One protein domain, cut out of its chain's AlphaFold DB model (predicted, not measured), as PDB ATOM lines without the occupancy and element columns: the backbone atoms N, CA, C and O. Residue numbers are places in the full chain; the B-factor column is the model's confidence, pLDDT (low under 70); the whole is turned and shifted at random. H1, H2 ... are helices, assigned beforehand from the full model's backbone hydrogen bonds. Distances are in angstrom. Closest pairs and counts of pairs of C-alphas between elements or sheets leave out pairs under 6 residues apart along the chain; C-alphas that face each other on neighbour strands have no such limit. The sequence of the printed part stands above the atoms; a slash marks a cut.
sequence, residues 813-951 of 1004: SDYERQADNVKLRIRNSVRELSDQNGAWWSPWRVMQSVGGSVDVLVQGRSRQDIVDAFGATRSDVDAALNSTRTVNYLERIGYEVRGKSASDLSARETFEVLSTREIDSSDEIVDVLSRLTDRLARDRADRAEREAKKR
ATOM      1  N   SER A 813       2.592  -8.231  63.284       79.12
ATOM      2  CA  SER A 813       2.498  -9.587  63.846       79.12
ATOM      3  C   SER A 813       1.942 -10.658  62.910       79.12
ATOM      4  O   SER A 813       2.207 -11.843  63.097       79.12
ATOM      5  N   ASP A 814       1.132 -10.276  61.926       85.06
ATOM      6  CA  ASP A 814       0.422 -11.225  61.072       85.06
ATOM      7  C   ASP A 814       1.365 -11.766  59.986       85.06
ATOM      8  O   ASP A 814       1.237 -12.912  59.559       85.06
ATOM      9  N   TYR A 815       2.365 -10.967  59.594       86.06
ATOM     10  CA  TYR A 815       3.455 -11.399  58.721       86.06
ATOM     11  C   TYR A 815       4.476 -12.269  59.464       86.06
ATOM     12  O   TYR A 815       4.986 -13.219  58.878       86.06
ATOM     13  N   GLU A 816       4.734 -11.988  60.745       87.94
ATOM     14  CA  GLU A 816       5.582 -12.825  61.610       87.94
ATOM     15  C   GLU A 816       4.957 -14.217  61.787       87.94
ATOM     16  O   GLU A 816       5.589 -15.218  61.459       87.94
ATOM     17  N   ARG A 817       3.661 -14.289  62.129       86.19
ATOM     18  CA  ARG A 817       2.907 -15.558  62.178       86.19
ATOM     19  C   ARG A 817       2.912 -16.313  60.846       86.19
ATOM     20  O   ARG A 817       2.977 -17.540  60.844       86.19
ATOM     21  N   GLN A 818       2.836 -15.610  59.713       86.69
ATOM     22  CA  GLN A 818       2.943 -16.236  58.390       86.69
ATOM     23  C   GLN A 818       4.349 -16.805  58.140       86.69
ATOM     24  O   GLN A 818       4.458 -17.912  57.617       86.69
ATOM     25  N   ALA A 819       5.413 -16.115  58.568       90.44
ATOM     26  CA  ALA A 819       6.770 -16.658  58.527       90.44
ATOM     27  C   ALA A 819       6.946 -17.875  59.441       90.44
ATOM     28  O   ALA A 819       7.546 -18.852  59.010       90.44
ATOM     29  N   ASP A 820       6.416 -17.860  60.667       91.00
ATOM     30  CA  ASP A 820       6.528 -18.994  61.596       91.00
ATOM     31  C   ASP A 820       5.885 -20.270  61.034       91.00
ATOM     32  O   ASP A 820       6.499 -21.337  61.078       91.00
ATOM     33  N   ASN A 821       4.712 -20.151  60.401       89.44
ATOM     34  CA  ASN A 821       4.066 -21.264  59.700       89.44
ATOM     35  C   ASN A 821       4.898 -21.771  58.508       89.44
ATOM     36  O   ASN A 821       5.069 -22.978  58.347       89.44
ATOM     37  N   VAL A 822       5.460 -20.873  57.690       90.44
ATOM     38  CA  VAL A 822       6.313 -21.262  56.549       90.44
ATOM     39  C   VAL A 822       7.614 -21.928  57.022       90.44
ATOM     40  O   VAL A 822       7.996 -22.955  56.474       90.44
ATOM     41  N   LYS A 823       8.251 -21.427  58.090       94.94
ATOM     42  CA  LYS A 823       9.443 -22.043  58.709       94.94
ATOM     43  C   LYS A 823       9.159 -23.423  59.307       94.94
ATOM     44  O   LYS A 823      10.048 -24.272  59.304       94.94
ATOM     45  N   LEU A 824       7.952 -23.656  59.831       92.94
ATOM     46  CA  LEU A 824       7.539 -24.981  60.295       92.94
ATOM     47  C   LEU A 824       7.484 -25.969  59.122       92.94
ATOM     48  O   LEU A 824       8.124 -27.014  59.194       92.94
ATOM     49  N   ARG A 825       6.814 -25.592  58.022       93.19
ATOM     50  CA  ARG A 825       6.753 -26.406  56.795       93.19
ATOM     51  C   ARG A 825       8.142 -26.676  56.217       93.19
ATOM     52  O   ARG A 825       8.453 -27.827  55.964       93.19
ATOM     53  N   ILE A 826       8.998 -25.652  56.103       95.19
ATOM     54  CA  ILE A 826      10.382 -25.795  55.607       95.19
ATOM     55  C   ILE A 826      11.137 -26.859  56.411       95.19
ATOM     56  O   ILE A 826      11.780 -27.723  55.826       95.19
ATOM     57  N   ARG A 827      11.040 -26.834  57.746       96.06
ATOM     58  CA  ARG A 827      11.717 -27.826  58.592       96.06
ATOM     59  C   ARG A 827      11.133 -29.231  58.444       96.06
ATOM     60  O   ARG A 827      11.884 -30.192  58.564       96.06
ATOM     61  N   ASN A 828       9.829 -29.358  58.211       93.81
ATOM     62  CA  ASN A 828       9.200 -30.658  57.997       93.81
ATOM     63  C   ASN A 828       9.596 -31.229  56.628       93.81
ATOM     64  O   ASN A 828      10.189 -32.300  56.599       93.81
ATOM     65  N   SER A 829       9.431 -30.473  55.539       93.62
ATOM     66  CA  SER A 829       9.797 -30.937  54.194       93.62
ATOM     67  C   SER A 829      11.300 -31.172  54.006       93.62
ATOM     68  O   SER A 829      11.689 -32.001  53.195       93.62
ATOM     69  N   VAL A 830      12.179 -30.500  54.763       94.88
ATOM     70  CA  VAL A 830      13.619 -30.835  54.761       94.88
ATOM     71  C   VAL A 830      13.911 -32.158  55.476       94.88
ATOM     72  O   VAL A 830      14.826 -32.861  55.057       94.88
ATOM     73  N   ARG A 831      13.153 -32.522  56.521       93.19
ATOM     74  CA  ARG A 831      13.271 -33.842  57.169       93.19
ATOM     75  C   ARG A 831      12.744 -34.930  56.252       93.19
ATOM     76  O   ARG A 831      13.508 -35.794  55.874       93.19
ATOM     77  N   GLU A 832      11.514 -34.778  55.779       92.19
ATOM     78  CA  GLU A 832      10.858 -35.619  54.773       92.19
ATOM     79  C   GLU A 832      11.777 -35.900  53.564       92.19
ATOM     80  O   GLU A 832      12.096 -37.051  53.278       92.19
ATOM     81  N   LEU A 833      12.333 -34.856  52.930       91.06
ATOM     82  CA  LEU A 833      13.294 -34.996  51.826       91.06
ATOM     83  C   LEU A 833      14.666 -35.556  52.249       91.06
ATOM     84  O   LEU A 833      15.419 -35.987  51.380       91.06
ATOM     85  N   SER A 834      15.032 -35.525  53.531       90.88
ATOM     86  CA  SER A 834      16.251 -36.159  54.057       90.88
ATOM     87  C   SER A 834      16.024 -37.644  54.346       90.88
ATOM     88  O   SER A 834      16.871 -38.463  54.001       90.88
ATOM     89  N   ASP A 835      14.877 -37.989  54.925       91.69
ATOM     90  CA  ASP A 835      14.479 -39.342  55.313       91.69
ATOM     91  C   ASP A 835      14.155 -40.188  54.065       91.69
ATOM     92  O   ASP A 835      14.585 -41.335  53.961       91.69
ATOM     93  N   GLN A 836      13.536 -39.581  53.043       91.06
ATOM     94  CA  GLN A 836      13.377 -40.145  51.691       91.06
ATOM     95  C   GLN A 836      14.681 -40.134  50.855       91.06
ATOM     96  O   GLN A 836      14.664 -40.477  49.672       91.06
ATOM     97  N   ASN A 837      15.816 -39.698  51.422       82.75
ATOM     98  CA  ASN A 837      17.121 -39.579  50.751       82.75
ATOM     99  C   ASN A 837      17.079 -38.750  49.436       82.75
ATOM    100  O   ASN A 837      17.822 -38.994  48.478       82.75
ATOM    101  N   GLY A 838      16.181 -37.764  49.384       82.88
ATOM    102  CA  GLY A 838      15.934 -36.877  48.252       82.88
ATOM    103  C   GLY A 838      16.787 -35.603  48.255       82.88
ATOM    104  O   GLY A 838      17.701 -35.403  49.055       82.88
ATOM    105  N   ALA A 839      16.482 -34.691  47.327       86.94
ATOM    106  CA  ALA A 839      17.238 -33.451  47.126       86.94
ATOM    107  C   ALA A 839      16.876 -32.337  48.135       86.94
ATOM    108  O   ALA A 839      16.532 -31.220  47.736       86.94
ATOM    109  N   TRP A 840      16.967 -32.627  49.439       88.94
ATOM    110  CA  TRP A 840      16.774 -31.652  50.526       88.94
ATOM    111  C   TRP A 840      17.722 -30.450  50.418       88.94
ATOM    112  O   TRP A 840      17.366 -29.350  50.819       88.94
ATOM    113  N   TRP A 841      18.906 -30.640  49.826       87.00
ATOM    114  CA  TRP A 841      19.913 -29.604  49.578       87.00
ATOM    115  C   TRP A 841      19.500 -28.583  48.506       87.00
ATOM    116  O   TRP A 841      20.197 -27.592  48.315       87.00
ATOM    117  N   SER A 842      18.384 -28.787  47.793       89.12
ATOM    118  CA  SER A 842      17.885 -27.850  46.781       89.12
ATOM    119  C   SER A 842      16.926 -26.821  47.397       89.12
ATOM    120  O   SER A 842      15.781 -27.170  47.715       89.12
ATOM    121  N   PRO A 843      17.298 -25.524  47.489       90.06
ATOM    122  CA  PRO A 843      16.414 -24.506  48.060       90.06
ATOM    123  C   PRO A 843      15.131 -24.323  47.249       90.06
ATOM    124  O   PRO A 843      14.102 -23.923  47.790       90.06
ATOM    125  N   TRP A 844      15.185 -24.627  45.949       88.75
ATOM    126  CA  TRP A 844      14.030 -24.585  45.064       88.75
ATOM    127  C   TRP A 844      13.046 -25.722  45.359       88.75
ATOM    128  O   TRP A 844      11.862 -25.442  45.530       88.75
ATOM    129  N   ARG A 845      13.516 -26.971  45.514       88.94
ATOM    130  CA  ARG A 845      12.629 -28.113  45.811       88.94
ATOM    131  C   ARG A 845      11.991 -27.995  47.197       88.94
ATOM    132  O   ARG A 845      10.786 -28.204  47.333       88.94
ATOM    133  N   VAL A 846      12.760 -27.561  48.199       91.56
ATOM    134  CA  VAL A 846      12.225 -27.268  49.540       91.56
ATOM    135  C   VAL A 846      11.183 -26.147  49.480       91.56
ATOM    136  O   VAL A 846      10.111 -26.284  50.059       91.56
ATOM    137  N   MET A 847      11.419 -25.066  48.728       91.38
ATOM    138  CA  MET A 847      10.408 -24.010  48.578       91.38
ATOM    139  C   MET A 847       9.166 -24.453  47.790       91.38
ATOM    140  O   MET A 847       8.074 -23.986  48.108       91.38
ATOM    141  N   GLN A 848       9.308 -25.359  46.818       87.50
ATOM    142  CA  GLN A 848       8.190 -25.924  46.058       87.50
ATOM    143  C   GLN A 848       7.265 -26.756  46.963       87.50
ATOM    144  O   GLN A 848       6.066 -26.489  47.003       87.50
ATOM    145  N   SER A 849       7.823 -27.697  47.740       84.06
ATOM    146  CA  SER A 849       7.054 -28.582  48.640       84.06
ATOM    147  C   SER A 849       6.202 -27.826  49.673       84.06
ATOM    148  O   SER A 849       5.061 -28.194  49.929       84.06
ATOM    149  N   VAL A 850       6.685 -26.694  50.201       88.62
ATOM    150  CA  VAL A 850       5.938 -25.896  51.195       88.62
ATOM    151  C   VAL A 850       4.851 -24.984  50.597       88.62
ATOM    152  O   VAL A 850       4.200 -24.235  51.344       88.62
ATOM    153  N   GLY A 851       4.663 -25.016  49.271       79.19
ATOM    154  CA  GLY A 851       3.738 -24.158  48.524       79.19
ATOM    155  C   GLY A 851       4.252 -22.727  48.326       79.19
ATOM    156  O   GLY A 851       3.481 -21.771  48.417       79.19
ATOM    157  N   GLY A 852       5.563 -22.554  48.131       83.44
ATOM    158  CA  GLY A 852       6.219 -21.252  47.984       83.44
ATOM    159  C   GLY A 852       7.141 -21.153  46.765       83.44
ATOM    160  O   GLY A 852       7.214 -22.037  45.921       83.44
ATOM    161  N   SER A 853       7.863 -20.033  46.663       87.00
ATOM    162  CA  SER A 853       8.848 -19.802  45.601       87.00
ATOM    163  C   SER A 853      10.065 -19.040  46.126       87.00
ATOM    164  O   SER A 853       9.938 -18.100  46.920       87.00
ATOM    165  N   VAL A 854      11.247 -19.432  45.645       87.81
ATOM    166  CA  VAL A 854      12.532 -18.763  45.905       87.81
ATOM    167  C   VAL A 854      12.504 -17.308  45.429       87.81
ATOM    168  O   VAL A 854      13.000 -16.423  46.123       87.81
ATOM    169  N   ASP A 855      11.867 -17.021  44.294       86.75
ATOM    170  CA  ASP A 855      11.758 -15.663  43.760       86.75
ATOM    171  C   ASP A 855      11.008 -14.733  44.720       86.75
ATOM    172  O   ASP A 855      11.442 -13.606  44.947       86.75
ATOM    173  N   VAL A 856       9.958 -15.223  45.387       88.00
ATOM    174  CA  VAL A 856       9.202 -14.454  46.395       88.00
ATOM    175  C   VAL A 856      10.045 -14.150  47.641       88.00
ATOM    176  O   VAL A 856       9.808 -13.135  48.302       88.00
ATOM    177  N   LEU A 857      11.049 -14.979  47.954       89.69
ATOM    178  CA  LEU A 857      12.053 -14.662  48.971       89.69
ATOM    179  C   LEU A 857      13.041 -13.602  48.456       89.69
ATOM    180  O   LEU A 857      13.284 -12.609  49.138       89.69
ATOM    181  N   VAL A 858      13.636 -13.802  47.281       90.69
ATOM    182  CA  VAL A 858      14.781 -12.998  46.812       90.69
ATOM    183  C   VAL A 858      14.372 -11.635  46.219       90.69
ATOM    184  O   VAL A 858      15.171 -10.692  46.223       90.69
ATOM    185  N   GLN A 859      13.132 -11.483  45.747       87.00
ATOM    186  CA  GLN A 859      12.650 -10.284  45.057       87.00
ATOM    187  C   GLN A 859      12.757  -9.007  45.914       87.00
ATOM    188  O   GLN A 859      12.145  -8.864  46.974       87.00
ATOM    189  N   GLY A 860      13.491  -8.020  45.392       82.19
ATOM    190  CA  GLY A 860      13.612  -6.688  45.991       82.19
ATOM    191  C   GLY A 860      14.535  -6.595  47.211       82.19
ATOM    192  O   GLY A 860      14.566  -5.539  47.842       82.19
ATOM    193  N   ARG A 861      15.286  -7.655  47.543       88.06
ATOM    194  CA  ARG A 861      16.337  -7.615  48.572       88.06
ATOM    195  C   ARG A 861      17.670  -7.089  48.045       88.06
ATOM    196  O   ARG A 861      17.923  -7.089  46.840       88.06
ATOM    197  N   SER A 862      18.543  -6.657  48.957       91.31
ATOM    198  CA  SER A 862      19.944  -6.407  48.621       91.31
ATOM    199  C   SER A 862      20.727  -7.720  48.574       91.31
ATOM    200  O   SER A 862      20.334  -8.737  49.139       91.31
ATOM    201  N   ARG A 863      21.888  -7.683  47.923       92.75
ATOM    202  CA  ARG A 863      22.794  -8.837  47.815       92.75
ATOM    203  C   ARG A 863      23.408  -9.203  49.160       92.75
ATOM    204  O   ARG A 863      23.625 -10.380  49.419       92.75
ATOM    205  N   GLN A 864      23.614  -8.210  50.027       91.19
ATOM    206  CA  GLN A 864      24.097  -8.439  51.384       91.19
ATOM    207  C   GLN A 864      23.069  -9.230  52.200       91.19
ATOM    208  O   GLN A 864      23.457 -10.171  52.868       91.19
ATOM    209  N   ASP A 865      21.762  -8.962  52.053       91.12
ATOM    210  CA  ASP A 865      20.721  -9.761  52.726       91.12
ATOM    211  C   ASP A 865      20.740 -11.246  52.321       91.12
ATOM    212  O   ASP A 865      20.297 -12.094  53.090       91.12
ATOM    213  N   ILE A 866      21.197 -11.557  51.102       92.94
ATOM    214  CA  ILE A 866      21.335 -12.934  50.612       92.94
ATOM    215  C   ILE A 866      22.623 -13.559  51.157       92.94
ATOM    216  O   ILE A 866      22.566 -14.626  51.759       92.94
ATOM    217  N   VAL A 867      23.762 -12.869  51.023       92.81
ATOM    218  CA  VAL A 867      25.067 -13.295  51.563       92.81
ATOM    219  C   VAL A 867      24.984 -13.558  53.074       92.81
ATOM    220  O   VAL A 867      25.355 -14.640  53.522       92.81
ATOM    221  N   ASP A 868      24.398 -12.628  53.836       91.81
ATOM    222  CA  ASP A 868      24.167 -12.748  55.280       91.81
ATOM    223  C   ASP A 868      23.250 -13.938  55.618       91.81
ATOM    224  O   ASP A 868      23.461 -14.620  56.621       91.81
ATOM    225  N   ALA A 869      22.231 -14.214  54.794       91.12
ATOM    226  CA  ALA A 869      21.313 -15.324  55.031       91.12
ATOM    227  C   ALA A 869      21.971 -16.691  54.804       91.12
ATOM    228  O   ALA A 869      21.745 -17.589  55.609       91.12
ATOM    229  N   PHE A 870      22.829 -16.828  53.789       90.69
ATOM    230  CA  PHE A 870      23.693 -18.002  53.601       90.69
ATOM    231  C   PHE A 870      24.842 -18.081  54.626       90.69
ATOM    232  O   PHE A 870      25.571 -19.063  54.646       90.69
ATOM    233  N   GLY A 871      25.046 -17.064  55.475       89.56
ATOM    234  CA  GLY A 871      26.213 -16.988  56.369       89.56
ATOM    235  C   GLY A 871      27.552 -16.843  55.629       89.56
ATOM    236  O   GLY A 871      28.613 -16.980  56.237       89.56
ATOM    237  N   ALA A 872      27.502 -16.570  54.325       90.25
ATOM    238  CA  ALA A 872      28.652 -16.496  53.441       90.25
ATOM    239  C   ALA A 872      29.369 -15.142  53.556       90.25
ATOM    240  O   ALA A 872      28.841 -14.160  54.083       90.25
ATOM    241  N   THR A 873      30.571 -15.052  52.992       92.19
ATOM    242  CA  THR A 873      31.274 -13.783  52.785       92.19
ATOM    243  C   THR A 873      31.264 -13.381  51.311       92.19
ATOM    244  O   THR A 873      31.039 -14.189  50.411       92.19
ATOM    245  N   ARG A 874      31.582 -12.113  51.025       90.88
ATOM    246  CA  ARG A 874      31.793 -11.655  49.640       90.88
ATOM    247  C   ARG A 874      32.897 -12.451  48.926       90.88
ATOM    248  O   ARG A 874      32.767 -12.733  47.743       90.88
ATOM    249  N   SER A 875      33.930 -12.860  49.663       91.38
ATOM    250  CA  SER A 875      35.002 -13.734  49.179       91.38
ATOM    251  C   SER A 875      34.516 -15.129  48.774       91.38
ATOM    252  O   SER A 875      35.084 -15.689  47.845       91.38
ATOM    253  N   ASP A 876      33.464 -15.673  49.396       90.38
ATOM    254  CA  ASP A 876      32.860 -16.944  48.969       90.38
ATOM    255  C   ASP A 876      32.116 -16.788  47.636       90.38
ATOM    256  O   ASP A 876      32.249 -17.634  46.756       90.38
ATOM    257  N   VAL A 877      31.393 -15.676  47.451       91.50
ATOM    258  CA  VAL A 877      30.735 -15.345  46.172       91.50
ATOM    259  C   VAL A 877      31.774 -15.147  45.067       91.50
ATOM    260  O   VAL A 877      31.655 -15.740  43.999       91.50
ATOM    261  N   ASP A 878      32.826 -14.364  45.323       92.38
ATOM    262  CA  ASP A 878      33.914 -14.175  44.358       92.38
ATOM    263  C   ASP A 878      34.676 -15.498  44.095       92.38
ATOM    264  O   ASP A 878      35.069 -15.754  42.959       92.38
ATOM    265  N   ALA A 879      34.837 -16.393  45.079       90.50
ATOM    266  CA  ALA A 879      35.426 -17.723  44.869       90.50
ATOM    267  C   ALA A 879      34.537 -18.628  43.995       90.50
ATOM    268  O   ALA A 879      35.036 -19.257  43.060       90.50
ATOM    269  N   ALA A 880      33.223 -18.643  44.234       88.75
ATOM    270  CA  ALA A 880      32.256 -19.376  43.416       88.75
ATOM    271  C   ALA A 880      32.198 -18.843  41.969       88.75
ATOM    272  O   ALA A 880      32.137 -19.629  41.027       88.75
ATOM    273  N   LEU A 881      32.339 -17.529  41.759       91.81
ATOM    274  CA  LEU A 881      32.466 -16.929  40.420       91.81
ATOM    275  C   LEU A 881      33.787 -17.271  39.707       91.81
ATOM    276  O   LEU A 881      33.847 -17.234  38.479       91.81
ATOM    277  N   ASN A 882      34.840 -17.639  40.445       92.38
ATOM    278  CA  ASN A 882      36.085 -18.161  39.870       92.38
ATOM    279  C   ASN A 882      36.026 -19.678  39.578       92.38
ATOM    280  O   ASN A 882      36.880 -20.198  38.856       92.38
ATOM    281  N   SER A 883      35.020 -20.403  40.086       91.81
ATOM    282  CA  SER A 883      34.814 -21.826  39.791       91.81
ATOM    283  C   SER A 883      34.242 -22.012  38.383       91.81
ATOM    284  O   SER A 883      33.077 -21.722  38.111       91.81
ATOM    285  N   THR A 884      35.044 -22.575  37.472       90.50
ATOM    286  CA  THR A 884      34.594 -22.901  36.106       90.50
ATOM    287  C   THR A 884      33.417 -23.886  36.099       90.50
ATOM    288  O   THR A 884      32.558 -23.799  35.226       90.50
ATOM    289  N   ARG A 885      33.331 -24.791  37.090       90.38
ATOM    290  CA  ARG A 885      32.190 -25.710  37.260       90.38
ATOM    291  C   ARG A 885      30.909 -24.940  37.591       90.38
ATOM    292  O   ARG A 885      29.878 -25.202  36.979       90.38
ATOM    293  N   THR A 886      30.995 -23.979  38.509       88.50
ATOM    294  CA  THR A 886      29.876 -23.129  38.937       88.50
ATOM    295  C   THR A 886      29.407 -22.212  37.810       88.50
ATOM    296  O   THR A 886      28.226 -22.212  37.481       88.50
ATOM    297  N   VAL A 887      30.327 -21.495  37.154       91.56
ATOM    298  CA  VAL A 887      29.998 -20.597  36.032       91.56
ATOM    299  C   VAL A 887      29.338 -21.362  34.883       91.56
ATOM    300  O   VAL A 887      28.259 -20.968  34.451       91.56
ATOM    301  N   ASN A 888      29.914 -22.485  34.441       90.44
ATOM    302  CA  ASN A 888      29.337 -23.274  33.348       90.44
ATOM    303  C   ASN A 888      27.971 -23.892  33.721       90.44
ATOM    304  O   ASN A 888      27.116 -24.053  32.853       90.44
ATOM    305  N   TYR A 889      27.746 -24.252  34.994       87.56
ATOM    306  CA  TYR A 889      26.437 -24.715  35.467       87.56
ATOM    307  C   TYR A 889      25.392 -23.593  35.402       87.56
ATOM    308  O   TYR A 889      24.301 -23.809  34.876       87.56
ATOM    309  N   LEU A 890      25.743 -22.401  35.895       89.25
ATOM    310  CA  LEU A 890      24.856 -21.237  35.946       89.25
ATOM    311  C   LEU A 890      24.517 -20.711  34.546       89.25
ATOM    312  O   LEU A 890      23.348 -20.450  34.270       89.25
ATOM    313  N   GLU A 891      25.489 -20.660  33.631       90.50
ATOM    314  CA  GLU A 891      25.246 -20.341  32.217       90.50
ATOM    315  C   GLU A 891      24.282 -21.339  31.559       90.50
ATOM    316  O   GLU A 891      23.370 -20.929  30.844       90.50
ATOM    317  N   ARG A 892      24.431 -22.645  31.836       86.88
ATOM    318  CA  ARG A 892      23.558 -23.696  31.282       86.88
ATOM    319  C   ARG A 892      22.097 -23.562  31.731       86.88
ATOM    320  O   ARG A 892      21.217 -23.985  30.989       86.88
ATOM    321  N   ILE A 893      21.839 -22.984  32.905       82.81
ATOM    322  CA  ILE A 893      20.478 -22.688  33.395       82.81
ATOM    323  C   ILE A 893      20.041 -21.230  33.137       82.81
ATOM    324  O   ILE A 893      19.029 -20.792  33.674       82.81
ATOM    325  N   GLY A 894      20.779 -20.480  32.307       85.44
ATOM    326  CA  GLY A 894      20.381 -19.153  31.817       85.44
ATOM    327  C   GLY A 894      20.924 -17.942  32.587       85.44
ATOM    328  O   GLY A 894      20.525 -16.818  32.284       85.44
ATOM    329  N   TYR A 895      21.835 -18.113  33.553       89.38
ATOM    330  CA  TYR A 895      22.440 -16.996  34.290       89.38
ATOM    331  C   TYR A 895      23.801 -16.574  33.716       89.38
ATOM    332  O   TYR A 895      24.804 -17.277  33.845       89.38
ATOM    333  N   GLU A 896      23.863 -15.362  33.157       90.88
ATOM    334  CA  GLU A 896      25.081 -14.736  32.614       90.88
ATOM    335  C   GLU A 896      26.072 -14.280  33.712       90.88
ATOM    336  O   GLU A 896      26.349 -13.089  33.867       90.88
ATOM    337  N   VAL A 897      26.612 -15.191  34.522       90.69
ATOM    338  CA  VAL A 897      27.512 -14.829  35.642       90.69
ATOM    339  C   VAL A 897      28.974 -14.582  35.233       90.69
ATOM    340  O   VAL A 897      29.763 -14.065  36.024       90.69
ATOM    341  N   ARG A 898      29.365 -14.934  34.002       90.44
ATOM    342  CA  ARG A 898      30.765 -14.911  33.552       90.44
ATOM    343  C   ARG A 898      31.350 -13.495  33.534       90.44
ATOM    344  O   ARG A 898      30.851 -12.606  32.853       90.44
ATOM    345  N   GLY A 899      32.458 -13.299  34.248       87.75
ATOM    346  CA  GLY A 899      33.185 -12.021  34.287       87.75
ATOM    347  C   GLY A 899      32.548 -10.933  35.162       87.75
ATOM    348  O   GLY A 899      33.145  -9.868  35.307       87.75
ATOM    349  N   LYS A 900      31.388 -11.197  35.779       91.31
ATOM    350  CA  LYS A 900      30.863 -10.394  36.892       91.31
ATOM    351  C   LYS A 900      31.688 -10.669  38.153       91.31
ATOM    352  O   LYS A 900      32.208 -11.769  38.329       91.31
ATOM    353  N   SER A 901      31.779  -9.690  39.047       90.69
ATOM    354  CA  SER A 901      32.203  -9.897  40.438       90.69
ATOM    355  C   SER A 901      30.989  -9.948  41.371       90.69
ATOM    356  O   SER A 901      29.873  -9.593  40.973       90.69
ATOM    357  N   ALA A 902      31.191 -10.253  42.655       90.06
ATOM    358  CA  ALA A 902      30.160 -10.103  43.689       90.06
ATOM    359  C   ALA A 902      29.608  -8.656  43.811       90.06
ATOM    360  O   ALA A 902      28.591  -8.411  44.464       90.06
ATOM    361  N   SER A 903      30.262  -7.676  43.172       88.38
ATOM    362  CA  SER A 903      29.799  -6.285  43.034       88.38
ATOM    363  C   SER A 903      28.715  -6.089  41.967       88.38
ATOM    364  O   SER A 903      28.038  -5.057  42.002       88.38
ATOM    365  N   ASP A 904      28.543  -7.043  41.049       91.06
ATOM    366  CA  ASP A 904      27.849  -6.842  39.766       91.06
ATOM    367  C   ASP A 904      26.655  -7.789  39.558       91.06
ATOM    368  O   ASP A 904      25.761  -7.472  38.778       91.06
ATOM    369  N   LEU A 905      26.598  -8.910  40.288       91.56
ATOM    370  CA  LEU A 905      25.429  -9.802  40.336       91.56
ATOM    371  C   LEU A 905      24.155  -9.053  40.763       91.56
ATOM    372  O   LEU A 905      24.226  -8.064  41.490       91.56
ATOM    373  N   SER A 906      22.973  -9.557  40.420       92.25
ATOM    374  CA  SER A 906      21.708  -9.232  41.099       92.25
ATOM    375  C   SER A 906      21.540 -10.029  42.401       92.25
ATOM    376  O   SER A 906      22.327 -10.925  42.705       92.25
ATOM    377  N   ALA A 907      20.489  -9.759  43.186       90.94
ATOM    378  CA  ALA A 907      20.156 -10.601  44.342       90.94
ATOM    379  C   ALA A 907      19.805 -12.049  43.935       90.94
ATOM    380  O   ALA A 907      20.145 -12.976  44.666       90.94
ATOM    381  N   ARG A 908      19.193 -12.252  42.755       91.94
ATOM    382  CA  ARG A 908      18.830 -13.580  42.233       91.94
ATOM    383  C   ARG A 908      20.054 -14.373  41.787       91.94
ATOM    384  O   ARG A 908      20.200 -15.515  42.199       91.94
ATOM    385  N   GLU A 909      20.969 -13.744  41.052       92.62
ATOM    386  CA  GLU A 909      22.255 -14.365  40.701       92.62
ATOM    387  C   GLU A 909      23.128 -14.600  41.942       92.62
ATOM    388  O   GLU A 909      23.781 -15.628  42.030       92.62
ATOM    389  N   THR A 910      23.110 -13.704  42.940       93.62
ATOM    390  CA  THR A 910      23.827 -13.924  44.213       93.62
ATOM    391  C   THR A 910      23.276 -15.146  44.953       93.62
ATOM    392  O   THR A 910      24.049 -15.920  45.505       93.62
ATOM    393  N   PHE A 911      21.950 -15.336  44.942       93.38
ATOM    394  CA  PHE A 911      21.313 -16.520  45.514       93.38
ATOM    395  C   PHE A 911      21.745 -17.793  44.784       93.38
ATOM    396  O   PHE A 911      22.129 -18.745  45.448       93.38
ATOM    397  N   GLU A 912      21.731 -17.817  43.446       91.12
ATOM    398  CA  GLU A 912      22.070 -19.043  42.705       91.12
ATOM    399  C   GLU A 912      23.578 -19.332  42.659       91.12
ATOM    400  O   GLU A 912      23.992 -20.485  42.666       91.12
ATOM    401  N   VAL A 913      24.437 -18.311  42.722       92.44
ATOM    402  CA  VAL A 913      25.876 -18.520  42.961       92.44
ATOM    403  C   VAL A 913      26.105 -19.195  44.316       92.44
ATOM    404  O   VAL A 913      26.929 -20.103  44.406       92.44
ATOM    405  N   LEU A 914      25.348 -18.818  45.351       90.81
ATOM    406  CA  LEU A 914      25.438 -19.434  46.678       90.81
ATOM    407  C   LEU A 914      24.699 -20.782  46.786       90.81
ATOM    408  O   LEU A 914      25.151 -21.632  47.543       90.81
ATOM    409  N   SER A 915      23.643 -21.033  46.002       88.94
ATOM    410  CA  SER A 915      22.947 -22.335  45.957       88.94
ATOM    411  C   SER A 915      23.767 -23.439  45.272       88.94
ATOM    412  O   SER A 915      23.525 -24.616  45.512       88.94
ATOM    413  N   THR A 916      24.757 -23.072  44.446       84.31
ATOM    414  CA  THR A 916      25.736 -24.024  43.875       84.31
ATOM    415  C   THR A 916      26.890 -24.379  44.812       84.31
ATOM    416  O   THR A 916      27.739 -25.195  44.440       84.31
ATOM    417  N   ARG A 917      26.961 -23.765  45.998       81.75
ATOM    418  CA  ARG A 917      27.849 -24.219  47.068       81.75
ATOM    419  C   ARG A 917      27.305 -25.539  47.619       81.75
ATOM    420  O   ARG A 917      26.098 -25.745  47.660       81.75
ATOM    421  N   GLU A 918      28.203 -26.413  48.050       72.00
ATOM    422  CA  GLU A 918      27.837 -27.573  48.858       72.00
ATOM    423  C   GLU A 918      27.175 -27.068  50.154       72.00
ATOM    424  O   GLU A 918      27.719 -26.186  50.823       72.00
ATOM    425  N   ILE A 919      25.950 -27.532  50.420       82.00
ATOM    426  CA  ILE A 919      25.227 -27.271  51.667       82.00
ATOM    427  C   ILE A 919      25.469 -28.497  52.537       82.00
ATOM    428  O   ILE A 919      24.985 -29.585  52.220       82.00
ATOM    429  N   ASP A 920      26.228 -28.325  53.614       76.88
ATOM    430  CA  ASP A 920      26.837 -29.444  54.340       76.88
ATOM    431  C   ASP A 920      25.845 -30.132  55.300       76.88
ATOM    432  O   ASP A 920      26.133 -31.199  55.845       76.88
ATOM    433  N   SER A 921      24.672 -29.531  55.546       89.88
ATOM    434  CA  SER A 921      23.661 -30.080  56.462       89.88
ATOM    435  C   SER A 921      22.224 -29.640  56.167       89.88
ATOM    436  O   SER A 921      21.962 -28.539  55.681       89.88
ATOM    437  N   SER A 922      21.266 -30.484  56.553       91.56
ATOM    438  CA  SER A 922      19.829 -30.189  56.499       91.56
ATOM    439  C   SER A 922      19.433 -29.003  57.392       91.56
ATOM    440  O   SER A 922      18.588 -28.193  57.009       91.56
ATOM    441  N   ASP A 923      20.089 -28.833  58.543       91.94
ATOM    442  CA  ASP A 923      19.901 -27.651  59.392       91.94
ATOM    443  C   ASP A 923      20.344 -26.356  58.689       91.94
ATOM    444  O   ASP A 923      19.664 -25.338  58.822       91.94
ATOM    445  N   GLU A 924      21.422 -26.374  57.892       91.56
ATOM    446  CA  GLU A 924      21.889 -25.190  57.159       91.56
ATOM    447  C   GLU A 924      20.821 -24.666  56.192       91.56
ATOM    448  O   GLU A 924      20.480 -23.482  56.259       91.56
ATOM    449  N   ILE A 925      20.220 -25.517  55.349       92.38
ATOM    450  CA  ILE A 925      19.198 -25.046  54.398       92.38
ATOM    451  C   ILE A 925      17.919 -24.565  55.096       92.38
ATOM    452  O   ILE A 925      17.331 -23.562  54.672       92.38
ATOM    453  N   VAL A 926      17.520 -25.211  56.201       95.19
ATOM    454  CA  VAL A 926      16.417 -24.734  57.053       95.19
ATOM    455  C   VAL A 926      16.738 -23.344  57.592       95.19
ATOM    456  O   VAL A 926      15.861 -22.477  57.573       95.19
ATOM    457  N   ASP A 927      17.974 -23.099  58.029       94.06
ATOM    458  CA  ASP A 927      18.383 -21.809  58.576       94.06
ATOM    459  C   ASP A 927      18.466 -20.725  57.489       94.06
ATOM    460  O   ASP A 927      17.914 -19.640  57.682       94.06
ATOM    461  N   VAL A 928      19.041 -21.011  56.312       93.31
ATOM    462  CA  VAL A 928      19.067 -20.074  55.168       93.31
ATOM    463  C   VAL A 928      17.646 -19.670  54.767       93.31
ATOM    464  O   VAL A 928      17.320 -18.478  54.748       93.31
ATOM    465  N   LEU A 929      16.765 -20.641  54.506       94.56
ATOM    466  CA  LEU A 929      15.381 -20.362  54.111       94.56
ATOM    467  C   LEU A 929      14.580 -19.692  55.242       94.56
ATOM    468  O   LEU A 929      13.759 -18.812  54.965       94.56
ATOM    469  N   SER A 930      14.859 -20.003  56.513       95.12
ATOM    470  CA  SER A 930      14.236 -19.334  57.667       95.12
ATOM    471  C   SER A 930      14.666 -17.874  57.800       95.12
ATOM    472  O   SER A 930      13.808 -16.995  57.915       95.12
ATOM    473  N   ARG A 931      15.971 -17.578  57.706       94.94
ATOM    474  CA  ARG A 931      16.525 -16.208  57.721       94.94
ATOM    475  C   ARG A 931      15.924 -15.371  56.584       94.94
ATOM    476  O   ARG A 931      15.488 -14.236  56.807       94.94
ATOM    477  N   LEU A 932      15.828 -15.953  55.384       94.06
ATOM    478  CA  LEU A 932      15.205 -15.353  54.198       94.06
ATOM    479  C   LEU A 932      13.690 -15.118  54.371       94.06
ATOM    480  O   LEU A 932      13.175 -14.082  53.934       94.06
ATOM    481  N   THR A 933      12.976 -16.043  55.013       94.19
ATOM    482  CA  THR A 933      11.533 -15.933  55.287       94.19
ATOM    483  C   THR A 933      11.251 -14.847  56.328       94.19
ATOM    484  O   THR A 933      10.422 -13.964  56.097       94.19
ATOM    485  N   ASP A 934      12.018 -14.808  57.419       93.50
ATOM    486  CA  ASP A 934      11.912 -13.767  58.443       93.50
ATOM    487  C   ASP A 934      12.249 -12.373  57.900       93.50
ATOM    488  O   ASP A 934      11.628 -11.377  58.275       93.50
ATOM    489  N   ARG A 935      13.244 -12.259  57.008       91.81
ATOM    490  CA  ARG A 935      13.575 -10.979  56.358       91.81
ATOM    491  C   ARG A 935      12.411 -10.496  55.480       91.81
ATOM    492  O   ARG A 935      12.066  -9.320  55.546       91.81
ATOM    493  N   LEU A 936      11.740 -11.407  54.765       91.19
ATOM    494  CA  LEU A 936      10.554 -11.101  53.952       91.19
ATOM    495  C   LEU A 936       9.349 -10.675  54.811       91.19
ATOM    496  O   LEU A 936       8.639  -9.736  54.446       91.19
ATOM    497  N   ALA A 937       9.116 -11.331  55.952       90.62
ATOM    498  CA  ALA A 937       8.058 -10.944  56.886       90.62
ATOM    499  C   ALA A 937       8.288  -9.546  57.472       90.62
ATOM    500  O   ALA A 937       7.374  -8.719  57.434       90.62
ATOM    501  N   ARG A 938       9.520  -9.248  57.919       91.06
ATOM    502  CA  ARG A 938       9.900  -7.899  58.373       91.06
ATOM    503  C   ARG A 938       9.668  -6.863  57.275       91.06
ATOM    504  O   ARG A 938       8.978  -5.883  57.528       91.06
ATOM    505  N   ASP A 939      10.130  -7.100  56.045       89.19
ATOM    506  CA  ASP A 939       9.914  -6.174  54.924       89.19
ATOM    507  C   ASP A 939       8.430  -5.905  54.630       89.19
ATOM    508  O   ASP A 939       8.053  -4.768  54.330       89.19
ATOM    509  N   ARG A 940       7.573  -6.932  54.715       88.38
ATOM    510  CA  ARG A 940       6.117  -6.804  54.525       88.38
ATOM    511  C   ARG A 940       5.462  -6.016  55.663       88.38
ATOM    512  O   ARG A 940       4.702  -5.087  55.385       88.38
ATOM    513  N   ALA A 941       5.816  -6.311  56.914       88.44
ATOM    514  CA  ALA A 941       5.378  -5.555  58.086       88.44
ATOM    515  C   ALA A 941       5.792  -4.074  58.002       88.44
ATOM    516  O   ALA A 941       4.967  -3.183  58.204       88.44
ATOM    517  N   ASP A 942       7.035  -3.798  57.602       88.94
ATOM    518  CA  ASP A 942       7.583  -2.444  57.495       88.94
ATOM    519  C   ASP A 942       6.945  -1.650  56.333       88.94
ATOM    520  O   ASP A 942       6.779  -0.427  56.403       88.94
ATOM    521  N   ARG A 943       6.528  -2.321  55.249       85.81
ATOM    522  CA  ARG A 943       5.699  -1.719  54.182       85.81
ATOM    523  C   ARG A 943       4.294  -1.382  54.703       85.81
ATOM    524  O   ARG A 943       3.866  -0.235  54.543       85.81
ATOM    525  N   ALA A 944       3.631  -2.310  55.398       84.88
ATOM    526  CA  ALA A 944       2.314  -2.090  56.005       84.88
ATOM    527  C   ALA A 944       2.327  -0.952  57.050       84.88
ATOM    528  O   ALA A 944       1.438  -0.097  57.050       84.88
ATOM    529  N   GLU A 945       3.374  -0.859  57.877       86.12
ATOM    530  CA  GLU A 945       3.605   0.259  58.801       86.12
ATOM    531  C   GLU A 945       3.718   1.603  58.070       86.12
ATOM    532  O   GLU A 945       3.064   2.580  58.451       86.12
ATOM    533  N   ARG A 946       4.545   1.680  57.017       86.12
ATOM    534  CA  ARG A 946       4.732   2.910  56.227       86.12
ATOM    535  C   ARG A 946       3.438   3.326  55.532       86.12
ATOM    536  O   ARG A 946       3.141   4.519  55.482       86.12
ATOM    537  N   GLU A 947       2.635   2.379  55.051       82.88
ATOM    538  CA  GLU A 947       1.292   2.661  54.541       82.88
ATOM    539  C   GLU A 947       0.336   3.154  55.627       82.88
ATOM    540  O   GLU A 947      -0.311   4.181  55.435       82.88
ATOM    541  N   ALA A 948       0.272   2.497  56.786       82.19
ATOM    542  CA  ALA A 948      -0.567   2.938  57.898       82.19
ATOM    543  C   ALA A 948      -0.186   4.356  58.374       82.19
ATOM    544  O   ALA A 948      -1.066   5.170  58.670       82.19
ATOM    545  N   LYS A 949       1.113   4.684  58.386       84.44
ATOM    546  CA  LYS A 949       1.644   6.029  58.673       84.44
ATOM    547  C   LYS A 949       1.250   7.039  57.580       84.44
ATOM    548  O   LYS A 949       0.738   8.108  57.917       84.44
ATOM    549  N   LYS A 950       1.372   6.691  56.290       81.12
ATOM    550  CA  LYS A 950       0.889   7.514  55.156       81.12
ATOM    551  C   LYS A 950      -0.621   7.774  55.230       81.12
ATOM    552  O   LYS A 950      -1.032   8.928  55.129       81.12
ATOM    553  N   ARG A 951      -1.441   6.740  55.471       75.44
ATOM    554  CA  ARG A 951      -2.909   6.842  55.613       75.44
ATOM    555  C   ARG A 951      -3.278   7.806  56.757       75.44
ATOM    556  O   ARG A 951      -4.046   8.737  56.529       75.44
TER     557      ARG A 951
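What this domain is: This is residues 813 to 951 of the 1004 residues of a protein of Gemmatimonadetes bacterium (UniProt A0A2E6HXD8). Two long helices, H1 and H8, lie side by side and run opposite ways, and a cluster of six short helices, H2 to H7, is gathered to one side of this pair. H2, H3 and H4 pack on the long pair, H7 sits amid H3, H4 and H5, H5 and H6 make the end of the cluster away from the pair, and residues 945 to 951 of H8 stick out. The printed part has 139 residues with eight named helices, H1 to H8 in order along the chain, and no named strand; the class is all helix. The whole is compact, with a radius of gyration of the C-alphas of 15.9 A and spans of 50 by 41 by 24 A.

Where its parts are: H1, residues 813 to 835, begins at C-alpha 813, (2.498, -9.587, 63.846), and ends 33.2 A away at C-alpha 835, (14.479, -39.342, 55.313). Next come H2, residues 843 to 849, H3, residues 854 to 858, and H4, residues 863 to 869. H5 covers residues 874 to 882, 12.5 A long, H6 residues 884 to 892, 12.1 A, and H7 residues 907 to 915, 12.2 A. H8, residues 922 to 951, runs 43.5 A and ends at C-alpha 951, (-2.909, 6.842, 55.613).

How they stand to each other: Start with H1, which touches H8 at a shallow tilt of 17 degrees, opposite ways; the closest C-alphas, of Tyr 815 and Ala 937, are 5.0 A apart. With residues 826 to 830 alone H1 touches H2, about perpendicular at 83 degrees, closest at the C-alphas of Ser 829 and Val 846, 6.4 A. H2 and H3 only just touch, with 3 pairs of C-alphas within 8 A, the closest Trp 844 and Val 854 at 6.1 A. H8 touches H3 with residues 932 to 936 alone, and the C-alphas of Leu 857 and Leu 932 come closest, 6.1 A. H8 touches H4 with residues 927 to 932 alone, at a steep tilt of 54 degrees; the closest C-alphas are those of Ala 869 and Val 928, 5.3 A. H7 is the hub, touching H3, H4, H5 and H6. Its closest C-alphas are Arg 908 to Val 858 of H3, 6.1 A, Ala 907 to Arg 863 of H4, 4.7 A, and Val 913 to Ala 880 of H5, 6.5 A. H6 only just touches H7, with 3 pairs within 8 A. H5 and H6 only just touch, only at the corner, at Leu 881 and Val 887, 6.2 A between C-alphas. H7 and H8 are apart. In H1 to H8 every O i to N i+4 pair is within hydrogen-bond range.

The domain as a whole: The C-alphas of Thr 884 and Arg 951 are the two farthest apart, 51.7 A. The printed part has no cut. Look at residues 893 to 906 for the long link, H6 to H7. The mean pLDDT of the printed part is 89.4, and no printed residue is under 70.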